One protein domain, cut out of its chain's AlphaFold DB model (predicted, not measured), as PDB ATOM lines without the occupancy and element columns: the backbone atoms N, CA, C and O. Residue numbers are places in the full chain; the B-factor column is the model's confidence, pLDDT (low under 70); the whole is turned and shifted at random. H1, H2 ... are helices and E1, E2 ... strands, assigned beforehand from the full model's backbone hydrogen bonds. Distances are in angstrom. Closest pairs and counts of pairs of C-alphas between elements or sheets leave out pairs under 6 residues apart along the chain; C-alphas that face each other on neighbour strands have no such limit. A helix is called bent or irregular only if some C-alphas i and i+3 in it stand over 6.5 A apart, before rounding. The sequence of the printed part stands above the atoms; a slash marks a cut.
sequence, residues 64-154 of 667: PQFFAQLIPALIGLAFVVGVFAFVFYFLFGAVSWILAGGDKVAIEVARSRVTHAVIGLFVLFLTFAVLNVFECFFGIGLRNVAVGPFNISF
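This is residues 64 to 154 of the 667 residues of an uncharacterized protein of Candidatus Woesebacteria bacterium RIFCSPLOWO2_01_FULL_39_10 (UniProt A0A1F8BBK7). The domain is a long, narrow helical hairpin: two long helices, H1 and H2, run side by side in opposite ways, near each other towards the turn that joins them and spreading apart towards their other ends. Near the open end a small hairpin of two short strands, E1 and E2, packs across residues 69 to 80 of H1. The printed part has 91 residues, with two named helices followed by two named strands in the order H1, H2, E1, E2; the sheet, order E1 - E2, is antiparallel, and the class is mostly helix. The whole is loose, with a radius of gyration of the C-alphas of 17.6 A, and it is a rod with spans of 58 by 28 by 17 A.

H1, residues 64 to 98, and H2, residues 104 to 138, form a helical hairpin. They touch, with 29 pairs of C-alphas within 8 A, and the closest C-alphas are those of Gly 93 and Ala 110, 5.0 A apart. Their lines stand at a shallow tilt of 22 degrees, and they run opposite ways. In H2 every O i to N i+4 pair is within hydrogen-bond range; in H1, 30 of 31 are. E1, residues 144 to 147, has 9 pairs of C-alphas within 8 A of H1; the closest C-alphas are those of Ala 73 and Val 145, 5.7 A apart. E2, residues 150 to 153, has 1 such pair with H1, the C-alphas of Gly 76 and Ile 152, 6.8 A apart. H2 and E2 are apart. E1 and E2 are a hairpin of antiparallel neighbours, with 174 degrees between their directions. N 147 and O 150 are within hydrogen-bond range at 2.9 A, and so are N 152 and O 145 at 3.0 A. The C-alphas of residues 146 and 151 face each other at 4.3 A.

H1 begins at C-alpha 64, (4.320, -36.003, -57.718), and measures 52.1 A from first to last C-alpha. It is neither bent nor irregular, but only just: C-alphas 68 and 71 are 6.2 A apart. H2 begins at C-alpha 104, (-2.297, -3.229, -12.489), and measures 51.1 A. E1 measures 10.0 A and E2 9.2 A; E2 ends at C-alpha 153, (11.302, -36.375, -36.499).

The two C-alphas farthest apart are those of Pro 64 and Gly 102, 58.6 A. The C-alphas of Pro 64 and Phe 154, first and last printed, are 23.7 A apart. The printed part has no cut, and the links H1 to H2, H2 to E1 and E1 to E2 are tight. The mean pLDDT of the printed part is 82.4; residues 65, 68 and 136 to 154 are under 70, and the mean is 55 in E1 and 54 in E2.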
ATOM      1  N   PRO A  64       4.743 -35.337 -58.953       72.19
ATOM      2  CA  PRO A  64       4.320 -36.003 -57.718       72.19
ATOM      3  C   PRO A  64       5.391 -36.000 -56.616       72.19
ATOM      4  O   PRO A  64       5.076 -35.828 -55.441       72.19
ATOM      5  N   GLN A  65       6.666 -36.136 -56.988       65.69
ATOM      6  CA  GLN A  65       7.788 -36.115 -56.047       65.69
ATOM      7  C   GLN A  65       8.100 -34.699 -55.548       65.69
ATOM      8  O   GLN A  65       8.532 -34.535 -54.410       65.69
ATOM      9  N   PHE A  66       7.818 -33.671 -56.355       79.31
ATOM     10  CA  PHE A  66       7.903 -32.274 -55.930       79.31
ATOM     11  C   PHE A  66       6.938 -31.976 -54.773       79.31
ATOM     12  O   PHE A  66       7.359 -31.458 -53.740       79.31
ATOM     13  N   PHE A  67       5.660 -32.355 -54.900       75.56
ATOM     14  CA  PHE A  67       4.679 -32.143 -53.827       75.56
ATOM     15  C   PHE A  67       4.957 -33.012 -52.597       75.56
ATOM     16  O   PHE A  67       4.771 -32.542 -51.474       75.56
ATOM     17  N   ALA A  68       5.469 -34.230 -52.801       69.44
ATOM     18  CA  ALA A  68       5.864 -35.126 -51.717       69.44
ATOM     19  C   ALA A  68       6.997 -34.558 -50.843       69.44
ATOM     20  O   ALA A  68       7.056 -34.874 -49.661       69.44
ATOM     21  N   GLN A  69       7.874 -33.711 -51.391       73.69
ATOM     22  CA  GLN A  69       8.944 -33.068 -50.620       73.69
ATOM     23  C   GLN A  69       8.572 -31.665 -50.127       73.69
ATOM     24  O   GLN A  69       8.946 -31.281 -49.021       73.69
ATOM     25  N   LEU A  70       7.812 -30.899 -50.914       79.38
ATOM     26  CA  LEU A  70       7.470 -29.515 -50.586       79.38
ATOM     27  C   LEU A  70       6.488 -29.408 -49.413       79.38
ATOM     28  O   LEU A  70       6.684 -28.579 -48.527       79.38
ATOM     29  N   ILE A  71       5.424 -30.216 -49.410       81.62
ATOM     30  CA  ILE A  71       4.346 -30.093 -48.417       81.62
ATOM     31  C   ILE A  71       4.860 -30.408 -47.000       81.62
ATOM     32  O   ILE A  71       4.679 -29.560 -46.121       81.62
ATOM     33  N   PRO A  72       5.564 -31.533 -46.756       76.31
ATOM     34  CA  PRO A  72       6.151 -31.806 -45.446       76.31
ATOM     35  C   PRO A  72       7.153 -30.724 -45.024       76.31
ATOM     36  O   PRO A  72       7.100 -30.245 -43.893       76.31
ATOM     37  N   ALA A  73       8.008 -30.252 -45.939       77.62
ATOM     38  CA  ALA A  73       8.991 -29.210 -45.643       77.62
ATOM     39  C   ALA A  73       8.370 -27.893 -45.149       77.62
ATOM     40  O   ALA A  73       8.861 -27.299 -44.187       77.62
ATOM     41  N   LEU A  74       7.270 -27.452 -45.766       82.12
ATOM     42  CA  LEU A  74       6.548 -26.249 -45.343       82.12
ATOM     43  C   LEU A  74       5.881 -26.426 -43.977       82.12
ATOM     44  O   LEU A  74       5.937 -25.516 -43.149       82.12
ATOM     45  N   ILE A  75       5.286 -27.595 -43.730       83.75
ATOM     46  CA  ILE A  75       4.664 -27.918 -42.442       83.75
ATOM     47  C   ILE A  75       5.731 -27.926 -41.342       83.75
ATOM     48  O   ILE A  75       5.576 -27.229 -40.341       83.75
ATOM     49  N   GLY A  76       6.851 -28.626 -41.541       79.50
ATOM     50  CA  GLY A  76       7.952 -28.656 -40.573       79.50
ATOM     51  C   GLY A  76       8.501 -27.262 -40.266       79.50
ATOM     52  O   GLY A  76       8.660 -26.908 -39.099       79.50
ATOM     53  N   LEU A  77       8.703 -26.425 -41.287       81.88
ATOM     54  CA  LEU A  77       9.144 -25.041 -41.098       81.88
ATOM     55  C   LEU A  77       8.135 -24.214 -40.284       81.88
ATOM     56  O   LEU A  77       8.542 -23.452 -39.407       81.88
ATOM     57  N   ALA A  78       6.831 -24.391 -40.512       86.50
ATOM     58  CA  ALA A  78       5.792 -23.716 -39.735       86.50
ATOM     59  C   ALA A  78       5.819 -24.115 -38.247       86.50
ATOM     60  O   ALA A  78       5.680 -23.247 -37.383       86.50
ATOM     61  N   PHE A  79       6.074 -25.390 -37.932       87.25
ATOM     62  CA  PHE A  79       6.228 -25.850 -36.547       87.25
ATOM     63  C   PHE A  79       7.460 -25.248 -35.864       87.25
ATOM     64  O   PHE A  79       7.355 -24.799 -34.723       87.25
ATOM     65  N   VAL A  80       8.605 -25.171 -36.555       86.12
ATOM     66  CA  VAL A  80       9.819 -24.527 -36.014       86.12
ATOM     67  C   VAL A  80       9.538 -23.072 -35.672       86.12
ATOM     68  O   VAL A  80       9.774 -22.644 -34.544       86.12
ATOM     69  N   VAL A  81       8.981 -22.321 -36.625       91.19
ATOM     70  CA  VAL A  81       8.626 -20.912 -36.422       91.19
ATOM     71  C   VAL A  81       7.624 -20.761 -35.274       91.19
ATOM     72  O   VAL A  81       7.782 -19.861 -34.451       91.19
ATOM     73  N   GLY A  82       6.643 -21.662 -35.167       92.56
ATOM     74  CA  GLY A  82       5.667 -21.684 -34.077       92.56
ATOM     75  C   GLY A  82       6.298 -21.878 -32.695       92.56
ATOM     76  O   GLY A  82       5.975 -21.136 -31.769       92.56
ATOM     77  N   VAL A  83       7.240 -22.818 -32.556       91.38
ATOM     78  CA  VAL A  83       7.956 -23.061 -31.290       91.38
ATOM     79  C   VAL A  83       8.838 -21.871 -30.920       91.38
ATOM     80  O   VAL A  83       8.816 -21.428 -29.772       91.38
ATOM     81  N   PHE A  84       9.570 -21.301 -31.879       93.94
ATOM     82  CA  PHE A  84      10.361 -20.096 -31.621       93.94
ATOM     83  C   PHE A  84       9.472 -18.925 -31.197       93.94
ATOM     84  O   PHE A  84       9.760 -18.279 -30.191       93.94
ATOM     85  N   ALA A  85       8.367 -18.678 -31.904       94.50
ATOM     86  CA  ALA A  85       7.414 -17.636 -31.538       94.50
ATOM     87  C   ALA A  85       6.872 -17.850 -30.117       94.50
ATOM     88  O   ALA A  85       6.881 -16.912 -29.324       94.50
ATOM     89  N   PHE A  86       6.485 -19.079 -29.762       95.75
ATOM     90  CA  PHE A  86       6.063 -19.414 -28.402       95.75
ATOM     91  C   PHE A  86       7.122 -19.024 -27.363       95.75
ATOM     92  O   PHE A  86       6.799 -18.306 -26.419       95.75
ATOM     93  N   VAL A  87       8.382 -19.430 -27.558       95.06
ATOM     94  CA  VAL A  87       9.472 -19.127 -26.618       95.06
ATOM     95  C   VAL A  87       9.657 -17.617 -26.458       95.06
ATOM     96  O   VAL A  87       9.705 -17.128 -25.332       95.06
ATOM     97  N   PHE A  88       9.697 -16.855 -27.554       95.81
ATOM     98  CA  PHE A  88       9.854 -15.399 -27.479       95.81
ATOM     99  C   PHE A  88       8.677 -14.716 -26.772       95.81
ATOM    100  O   PHE A  88       8.892 -13.915 -25.863       95.81
ATOM    101  N   TYR A  89       7.434 -15.042 -27.140       94.44
ATOM    102  CA  TYR A  89       6.249 -14.446 -26.514       94.44
ATOM    103  C   TYR A  89       6.116 -14.830 -25.036       94.44
ATOM    104  O   TYR A  89       5.747 -13.987 -24.215       94.44
ATOM    105  N   PHE A  90       6.467 -16.066 -24.682       96.25
ATOM    106  CA  PHE A  90       6.456 -16.539 -23.303       96.25
ATOM    107  C   PHE A  90       7.518 -15.831 -22.454       96.25
ATOM    108  O   PHE A  90       7.199 -15.324 -21.379       96.25
ATOM    109  N   LEU A  91       8.757 -15.719 -22.951       96.62
ATOM    110  CA  LEU A  91       9.844 -15.035 -22.244       96.62
ATOM    111  C   LEU A  91       9.568 -13.538 -22.076       96.62
ATOM    112  O   LEU A  91       9.712 -13.016 -20.972       96.62
ATOM    113  N   PHE A  92       9.115 -12.844 -23.124       94.69
ATOM    114  CA  PHE A  92       8.744 -11.432 -23.007       94.69
ATOM    115  C   PHE A  92       7.558 -11.220 -22.061       94.69
ATOM    116  O   PHE A  92       7.552 -10.244 -21.309       94.69
ATOM    117  N   GLY A  93       6.582 -12.133 -22.056       95.50
ATOM    118  CA  GLY A  93       5.490 -12.138 -21.084       95.50
ATOM    119  C   GLY A  93       6.003 -12.277 -19.649       95.50
ATOM    120  O   GLY A  93       5.702 -11.430 -18.808       95.50
ATOM    121  N   ALA A  94       6.850 -13.276 -19.389       95.19
ATOM    122  CA  ALA A  94       7.411 -13.555 -18.068       95.19
ATOM    123  C   ALA A  94       8.280 -12.405 -17.532       95.19
ATOM    124  O   ALA A  94       8.097 -11.972 -16.395       95.19
ATOM    125  N   VAL A  95       9.176 -11.856 -18.360       96.06
ATOM    126  CA  VAL A  95      10.012 -10.707 -17.975       96.06
ATOM    127  C   VAL A  95       9.143  -9.484 -17.675       96.06
ATOM    128  O   VAL A  95       9.346  -8.830 -16.655       96.06
ATOM    129  N   SER A  96       8.130  -9.201 -18.506       94.00
ATOM    130  CA  SER A  96       7.220  -8.073 -18.259       94.00
ATOM    131  C   SER A  96       6.407  -8.218 -16.971       94.00
ATOM    132  O   SER A  96       6.092  -7.213 -16.344       94.00
ATOM    133  N   TRP A  97       6.128  -9.450 -16.531       93.88
ATOM    134  CA  TRP A  97       5.442  -9.711 -15.266       93.88
ATOM    135  C   TRP A  97       6.332  -9.373 -14.065       93.88
ATOM    136  O   TRP A  97       5.887  -8.696 -13.140       93.88
ATOM    137  N   ILE A  98       7.598  -9.801 -14.090       94.69
ATOM    138  CA  ILE A  98       8.560  -9.541 -13.005       94.69
ATOM    139  C   ILE A  98       8.853  -8.038 -12.888       94.69
ATOM    140  O   ILE A  98       8.972  -7.513 -11.783       94.69
ATOM    141  N   LEU A  99       8.924  -7.332 -14.020       94.25
ATOM    142  CA  LEU A  99       9.230  -5.900 -14.065       94.25
ATOM    143  C   LEU A  99       8.019  -4.985 -13.809       94.25
ATOM    144  O   LEU A  99       8.199  -3.775 -13.705       94.25
ATOM    145  N   ALA A 100       6.801  -5.525 -13.689       93.69
ATOM    146  CA  ALA A 100       5.580  -4.722 -13.580       93.69
ATOM    147  C   ALA A 100       5.465  -3.918 -12.272       93.69
ATOM    148  O   ALA A 100       4.632  -3.018 -12.188       93.69
ATOM    149  N   GLY A 101       6.260  -4.232 -11.241       90.00
ATOM    150  CA  GLY A 101       6.402  -3.396 -10.040       90.00
ATOM    151  C   GLY A 101       5.104  -3.084  -9.274       90.00
ATOM    152  O   GLY A 101       5.092  -2.156  -8.473       90.00
ATOM    153  N   GLY A 102       4.014  -3.824  -9.517       89.31
ATOM    154  CA  GLY A 102       2.696  -3.596  -8.911       89.31
ATOM    155  C   GLY A 102       1.706  -2.755  -9.736       89.31
ATOM    156  O   GLY A 102       0.573  -2.582  -9.289       89.31
ATOM    157  N   ASP A 103       2.071  -2.267 -10.930       95.62
ATOM    158  CA  ASP A 103       1.129  -1.588 -11.833       95.62
ATOM    159  C   ASP A 103       0.103  -2.588 -12.398       95.62
ATOM    160  O   ASP A 103       0.439  -3.529 -13.121       95.62
ATOM    161  N   LYS A 104      -1.179  -2.369 -12.075       92.88
ATOM    162  CA  LYS A 104      -2.297  -3.229 -12.489       92.88
ATOM    163  C   LYS A 104      -2.401  -3.358 -14.009       92.88
ATOM    164  O   LYS A 104      -2.717  -4.443 -14.491       92.88
ATOM    165  N   VAL A 105      -2.132  -2.286 -14.757       94.38
ATOM    166  CA  VAL A 105      -2.222  -2.307 -16.227       94.38
ATOM    167  C   VAL A 105      -1.083  -3.143 -16.806       94.38
ATOM    168  O   VAL A 105      -1.314  -3.988 -17.670       94.38
ATOM    169  N   ALA A 106       0.135  -2.972 -16.289       90.75
ATOM    170  CA  ALA A 106       1.297  -3.749 -16.715       90.75
ATOM    171  C   ALA A 106       1.152  -5.248 -16.395       90.75
ATOM    172  O   ALA A 106       1.481  -6.087 -17.237       90.75
ATOM    173  N   ILE A 107       0.609  -5.594 -15.220       92.75
ATOM    174  CA  ILE A 107       0.334  -6.989 -14.831       92.75
ATOM    175  C   ILE A 107      -0.710  -7.622 -15.758       92.75
ATOM    176  O   ILE A 107      -0.529  -8.759 -16.192       92.75
ATOM    177  N   GLU A 108      -1.777  -6.896 -16.102       93.38
ATOM    178  CA  GLU A 108      -2.819  -7.414 -16.995       93.38
ATOM    179  C   GLU A 108      -2.279  -7.666 -18.414       93.38
ATOM    180  O   GLU A 108      -2.520  -8.722 -19.004       93.38
ATOM    181  N   VAL A 109      -1.450  -6.753 -18.936       91.81
ATOM    182  CA  VAL A 109      -0.774  -6.930 -20.232       91.81
ATOM    183  C   VAL A 109       0.190  -8.121 -20.205       91.81
ATOM    184  O   VAL A 109       0.219  -8.911 -21.153       91.81
ATOM    185  N   ALA A 110       0.963  -8.285 -19.129       93.44
ATOM    186  CA  ALA A 110       1.875  -9.416 -18.967       93.44
ATOM    187  C   ALA A 110       1.115 -10.752 -18.926       93.44
ATOM    188  O   ALA A 110       1.490 -11.706 -19.616       93.44
ATOM    189  N   ARG A 111      -0.001 -10.803 -18.188       93.44
ATOM    190  CA  ARG A 111      -0.867 -11.981 -18.097       93.44
ATOM    191  C   ARG A 111      -1.461 -12.356 -19.449       93.44
ATOM    192  O   ARG A 111      -1.344 -13.512 -19.848       93.44
ATOM    193  N   SER A 112      -2.022 -11.391 -20.178       93.69
ATOM    194  CA  SER A 112      -2.583 -11.618 -21.517       93.69
ATOM    195  C   SER A 112      -1.546 -12.217 -22.479       93.69
ATOM    196  O   SER A 112      -1.838 -13.193 -23.176       93.69
ATOM    197  N   ARG A 113      -0.303 -11.715 -22.465       92.62
ATOM    198  CA  ARG A 113       0.792 -12.244 -23.301       92.62
ATOM    199  C   ARG A 113       1.131 -13.698 -22.978       92.62
ATOM    200  O   ARG A 113       1.273 -14.503 -23.898       92.62
ATOM    201  N   VAL A 114       1.221 -14.047 -21.694       95.12
ATOM    202  CA  VAL A 114       1.480 -15.431 -21.265       95.12
ATOM    203  C   VAL A 114       0.317 -16.345 -21.660       95.12
ATOM    204  O   VAL A 114       0.547 -17.416 -22.219       95.12
ATOM    205  N   THR A 115      -0.928 -15.915 -21.449       94.25
ATOM    206  CA  THR A 115      -2.119 -16.691 -21.826       94.25
ATOM    207  C   THR A 115      -2.163 -16.968 -23.329       94.25
ATOM    208  O   THR A 115      -2.368 -18.113 -23.727       94.25
ATOM    209  N   HIS A 116      -1.906 -15.966 -24.177       93.69
ATOM    210  CA  HIS A 116      -1.869 -16.164 -25.628       93.69
ATOM    211  C   HIS A 116      -0.727 -17.081 -26.082       93.69
ATOM    212  O   HIS A 116      -0.936 -17.895 -26.981       93.69
ATOM    213  N   ALA A 117       0.446 -17.019 -25.439       94.50
ATOM    214  CA  ALA A 117       1.540 -17.946 -25.722       94.50
ATOM    215  C   ALA A 117       1.139 -19.401 -25.408       94.50
ATOM    216  O   ALA A 117       1.326 -20.291 -26.237       94.50
ATOM    217  N   VAL A 118       0.517 -19.644 -24.250       95.56
ATOM    218  CA  VAL A 118       0.064 -20.987 -23.843       95.56
ATOM    219  C   VAL A 118      -1.044 -21.516 -24.760       95.56
ATOM    220  O   VAL A 118      -0.994 -22.675 -25.172       95.56
ATOM    221  N   ILE A 119      -2.008 -20.671 -25.143       95.69
ATOM    222  CA  ILE A 119      -3.053 -21.046 -26.110       95.69
ATOM    223  C   ILE A 119      -2.426 -21.408 -27.463       95.69
ATOM    224  O   ILE A 119      -2.794 -22.422 -28.052       95.69
ATOM    225  N   GLY A 120      -1.450 -20.630 -27.941       92.69
ATOM    226  CA  GLY A 120      -0.734 -20.919 -29.185       92.69
ATOM    227  C   GLY A 120      -0.020 -22.273 -29.160       92.69
ATOM    228  O   GLY A 120      -0.105 -23.032 -30.124       92.69
ATOM    229  N   LEU A 121       0.612 -22.624 -28.036       93.69
ATOM    230  CA  LEU A 121       1.226 -23.939 -27.849       93.69
ATOM    231  C   LEU A 121       0.182 -25.068 -27.884       93.69
ATOM    232  O   LEU A 121       0.406 -26.095 -28.522       93.69
ATOM    233  N   PHE A 122      -0.977 -24.871 -27.253       95.25
ATOM    234  CA  PHE A 122      -2.065 -25.850 -27.281       95.25
ATOM    235  C   PHE A 122      -2.611 -26.067 -28.701       95.25
ATOM    236  O   PHE A 122      -2.810 -27.205 -29.122       95.25
ATOM    237  N   VAL A 123      -2.776 -24.993 -29.481       94.12
ATOM    238  CA  VAL A 123      -3.186 -25.072 -30.894       94.12
ATOM    239  C   VAL A 123      -2.147 -25.813 -31.746       94.12
ATOM    240  O   VAL A 123      -2.527 -26.606 -32.610       94.12
ATOM    241  N   LEU A 124      -0.847 -25.628 -31.488       91.25
ATOM    242  CA  LEU A 124       0.213 -26.398 -32.155       91.25
ATOM    243  C   LEU A 124       0.113 -27.900 -31.836       91.25
ATOM    244  O   LEU A 124       0.200 -28.718 -32.753       91.25
ATOM    245  N   PHE A 125      -0.149 -28.274 -30.578       89.06
ATOM    246  CA  PHE A 125      -0.373 -29.675 -30.192       89.06
ATOM    247  C   PHE A 125      -1.636 -30.276 -30.822       89.06
ATOM    248  O   PHE A 125      -1.607 -31.420 -31.279       89.06
ATOM    249  N   LEU A 126      -2.734 -29.519 -30.904       93.06
ATOM    250  CA  LEU A 126      -3.953 -29.969 -31.583       93.06
ATOM    251  C   LEU A 126      -3.729 -30.167 -33.084       93.06
ATOM    252  O   LEU A 126      -4.149 -31.178 -33.641       93.06
ATOM    253  N   THR A 127      -3.027 -29.239 -33.733       89.50
ATOM    254  CA  THR A 127      -2.675 -29.354 -35.155       89.50
ATOM    255  C   THR A 127      -1.832 -30.605 -35.399       89.50
ATOM    256  O   THR A 127      -2.084 -31.350 -36.343       89.50
ATOM    257  N   PHE A 128      -0.878 -30.887 -34.510       83.25
ATOM    258  CA  PHE A 128      -0.082 -32.111 -34.547       83.25
ATOM    259  C   PHE A 128      -0.938 -33.382 -34.402       83.25
ATOM    260  O   PHE A 128      -0.766 -34.336 -35.159       83.25
ATOM    261  N   ALA A 129      -1.896 -33.391 -33.472       84.25
ATOM    262  CA  ALA A 129      -2.814 -34.515 -33.291       84.25
ATOM    263  C   ALA A 129      -3.681 -34.763 -34.537       84.25
ATOM    264  O   ALA A 129      -3.856 -35.911 -34.943       84.25
ATOM    265  N   VAL A 130      -4.167 -33.698 -35.181       85.44
ATOM    266  CA  VAL A 130      -4.922 -33.790 -36.438       85.44
ATOM    267  C   VAL A 130      -4.058 -34.391 -37.547       85.44
ATOM    268  O   VAL A 130      -4.500 -35.323 -38.214       85.44
ATOM    269  N   LEU A 131      -2.811 -33.935 -37.708       81.31
ATOM    270  CA  LEU A 131      -1.888 -34.494 -38.704       81.31
ATOM    271  C   LEU A 131      -1.674 -36.004 -38.507       81.31
ATOM    272  O   LEU A 131      -1.712 -36.738 -39.488       81.31
ATOM    273  N   ASN A 132      -1.574 -36.491 -37.267       75.12
ATOM    274  CA  ASN A 132      -1.452 -37.933 -36.993       75.12
ATOM    275  C   ASN A 132      -2.665 -38.747 -37.476       75.12
ATOM    276  O   ASN A 132      -2.504 -39.863 -37.970       75.12
ATOM    277  N   VAL A 133      -3.879 -38.200 -37.355       79.25
ATOM    278  CA  VAL A 133      -5.103 -38.859 -37.839       79.25
ATOM    279  C   VAL A 133      -5.141 -38.878 -39.370       79.25
ATOM    280  O   VAL A 133      -5.465 -39.904 -39.967       79.25
ATOM    281  N   PHE A 134      -4.758 -37.772 -40.012       78.56
ATOM    282  CA  PHE A 134      -4.678 -37.682 -41.472       78.56
ATOM    283  C   PHE A 134      -3.643 -38.652 -42.062       78.56
ATOM    284  O   PHE A 134      -3.933 -39.326 -43.049       78.56
ATOM    285  N   GLU A 135      -2.465 -38.781 -41.448       71.50
ATOM    286  CA  GLU A 135      -1.444 -39.749 -41.871       71.50
ATOM    287  C   GLU A 135      -1.944 -41.194 -41.780       71.50
ATOM    288  O   GLU A 135      -1.677 -41.993 -42.677       71.50
ATOM    289  N   CYS A 136      -2.725 -41.515 -40.744       67.44
ATOM    290  CA  CYS A 136      -3.318 -42.840 -40.577       67.44
ATOM    291  C   CYS A 136      -4.359 -43.160 -41.667       67.44
ATOM    292  O   CYS A 136      -4.461 -44.303 -42.105       67.44
ATOM    293  N   PHE A 137      -5.109 -42.157 -42.135       68.31
ATOM    294  CA  PHE A 137      -6.142 -42.335 -43.160       68.31
ATOM    295  C   PHE A 137      -5.573 -42.419 -44.585       68.31
ATOM    296  O   PHE A 137      -6.043 -43.218 -45.392       68.31
ATOM    297  N   PHE A 138      -4.565 -41.602 -44.910       67.00
ATOM    298  CA  PHE A 138      -4.002 -41.518 -46.265       67.00
ATOM    299  C   PHE A 138      -2.738 -42.369 -46.471       67.00
ATOM    300  O   PHE A 138      -2.302 -42.527 -47.610       67.00
ATOM    301  N   GLY A 139      -2.135 -42.914 -45.405       56.94
ATOM    302  CA  GLY A 139      -0.944 -43.770 -45.488       56.94
ATOM    303  C   GLY A 139       0.311 -43.058 -46.014       56.94
ATOM    304  O   GLY A 139       1.249 -43.708 -46.470       56.94
ATOM    305  N   ILE A 140       0.326 -41.724 -45.981       64.56
ATOM    306  CA  ILE A 140       1.436 -40.874 -46.426       64.56
ATOM    307  C   ILE A 140       2.220 -40.376 -45.208       64.56
ATOM    308  O   ILE A 140       1.638 -39.884 -44.247       64.56
ATOM    309  N   GLY A 141       3.550 -40.500 -45.233       60.81
ATOM    310  CA  GLY A 141       4.419 -39.998 -44.164       60.81
ATOM    311  C   GLY A 141       4.725 -38.509 -44.337       60.81
ATOM    312  O   GLY A 141       5.666 -38.163 -45.045       60.81
ATOM    313  N   LEU A 142       3.955 -37.631 -43.690       64.81
ATOM    314  CA  LEU A 142       4.130 -36.170 -43.711       64.81
ATOM    315  C   LEU A 142       5.023 -35.660 -42.559       64.81
ATOM    316  O   LEU A 142       5.440 -34.503 -42.560       64.81
ATOM    317  N   ARG A 143       5.330 -36.519 -41.580       64.56
ATOM    318  CA  ARG A 143       5.985 -36.180 -40.306       64.56
ATOM    319  C   ARG A 143       7.508 -36.302 -40.277       64.56
ATOM    320  O   ARG A 143       8.113 -36.076 -39.231       64.56
ATOM    321  N   ASN A 144       8.136 -36.688 -41.384       61.59
ATOM    322  CA  ASN A 144       9.592 -36.787 -41.479       61.59
ATOM    323  C   ASN A 144      10.121 -35.615 -42.307       61.59
ATOM    324  O   ASN A 144      10.091 -35.649 -43.536       61.59
ATOM    325  N   VAL A 145      10.538 -34.548 -41.623       56.91
ATOM    326  CA  VAL A 145      10.962 -33.308 -42.275       56.91
ATOM    327  C   VAL A 145      12.352 -32.908 -41.800       56.91
ATOM    328  O   VAL A 145      12.562 -32.604 -40.625       56.91
ATOM    329  N   ALA A 146      13.295 -32.855 -42.740       52.94
ATOM    330  CA  ALA A 146      14.643 -32.345 -42.525       52.94
ATOM    331  C   ALA A 146      14.776 -30.939 -43.137       52.94
ATOM    332  O   ALA A 146      14.899 -30.795 -44.351       52.94
ATOM    333  N   VAL A 147      14.756 -29.899 -42.297       50.53
ATOM    334  CA  VAL A 147      14.994 -28.502 -42.696       50.53
ATOM    335  C   VAL A 147      16.445 -28.146 -42.356       50.53
ATOM    336  O   VAL A 147      16.743 -27.591 -41.297       50.53
ATOM    337  N   GLY A 148      17.382 -28.493 -43.240       57.69
ATOM    338  CA  GLY A 148      18.811 -28.239 -43.015       57.69
ATOM    339  C   GLY A 148      19.329 -28.969 -41.759       57.69
ATOM    340  O   GLY A 148      19.158 -30.183 -41.674       57.69
ATOM    341  N   PRO A 149      19.951 -28.286 -40.776       52.50
ATOM    342  CA  PRO A 149      20.415 -28.930 -39.541       52.50
ATOM    343  C   PRO A 149      19.274 -29.313 -38.578       52.50
ATOM    344  O   PRO A 149      19.512 -30.027 -37.605       52.50
ATOM    345  N   PHE A 150      18.038 -28.867 -38.830       47.34
ATOM    346  CA  PHE A 150      16.877 -29.163 -37.993       47.34
ATOM    347  C   PHE A 150      16.102 -30.348 -38.572       47.34
ATOM    348  O   PHE A 150      15.312 -30.202 -39.505       47.34
ATOM    349  N   ASN A 151      16.328 -31.537 -38.018       54.44
ATOM    350  CA  ASN A 151      15.484 -32.693 -38.292       54.44
ATOM    351  C   ASN A 151      14.365 -32.737 -37.260       54.44
ATOM    352  O   ASN A 151      14.608 -32.948 -36.070       54.44
ATOM    353  N   ILE A 152      13.145 -32.539 -37.730       56.28
ATOM    354  CA  ILE A 152      11.963 -32.680 -36.901       56.28
ATOM    355  C   ILE A 152      11.389 -34.048 -37.228       56.28
ATOM    356  O   ILE A 152      10.535 -34.207 -38.100       56.28
ATOM    357  N   SER A 153      11.912 -35.056 -36.541       55.97
ATOM    358  CA  SER A 153      11.302 -36.375 -36.499       55.97
ATOM    359  C   SER A 153      10.418 -36.397 -35.270       55.97
ATOM    360  O   SER A 153      10.901 -36.495 -34.140       55.97
ATOM    361  N   PHE A 154       9.113 -36.235 -35.464       59.22
ATOM    362  CA  PHE A 154       8.189 -36.392 -34.354       59.22
ATOM    363  C   PHE A 154       8.071 -37.895 -34.073       59.22
ATOM    364  O   PHE A 154       7.291 -38.613 -34.709       59.22
TER     365      PHE A 154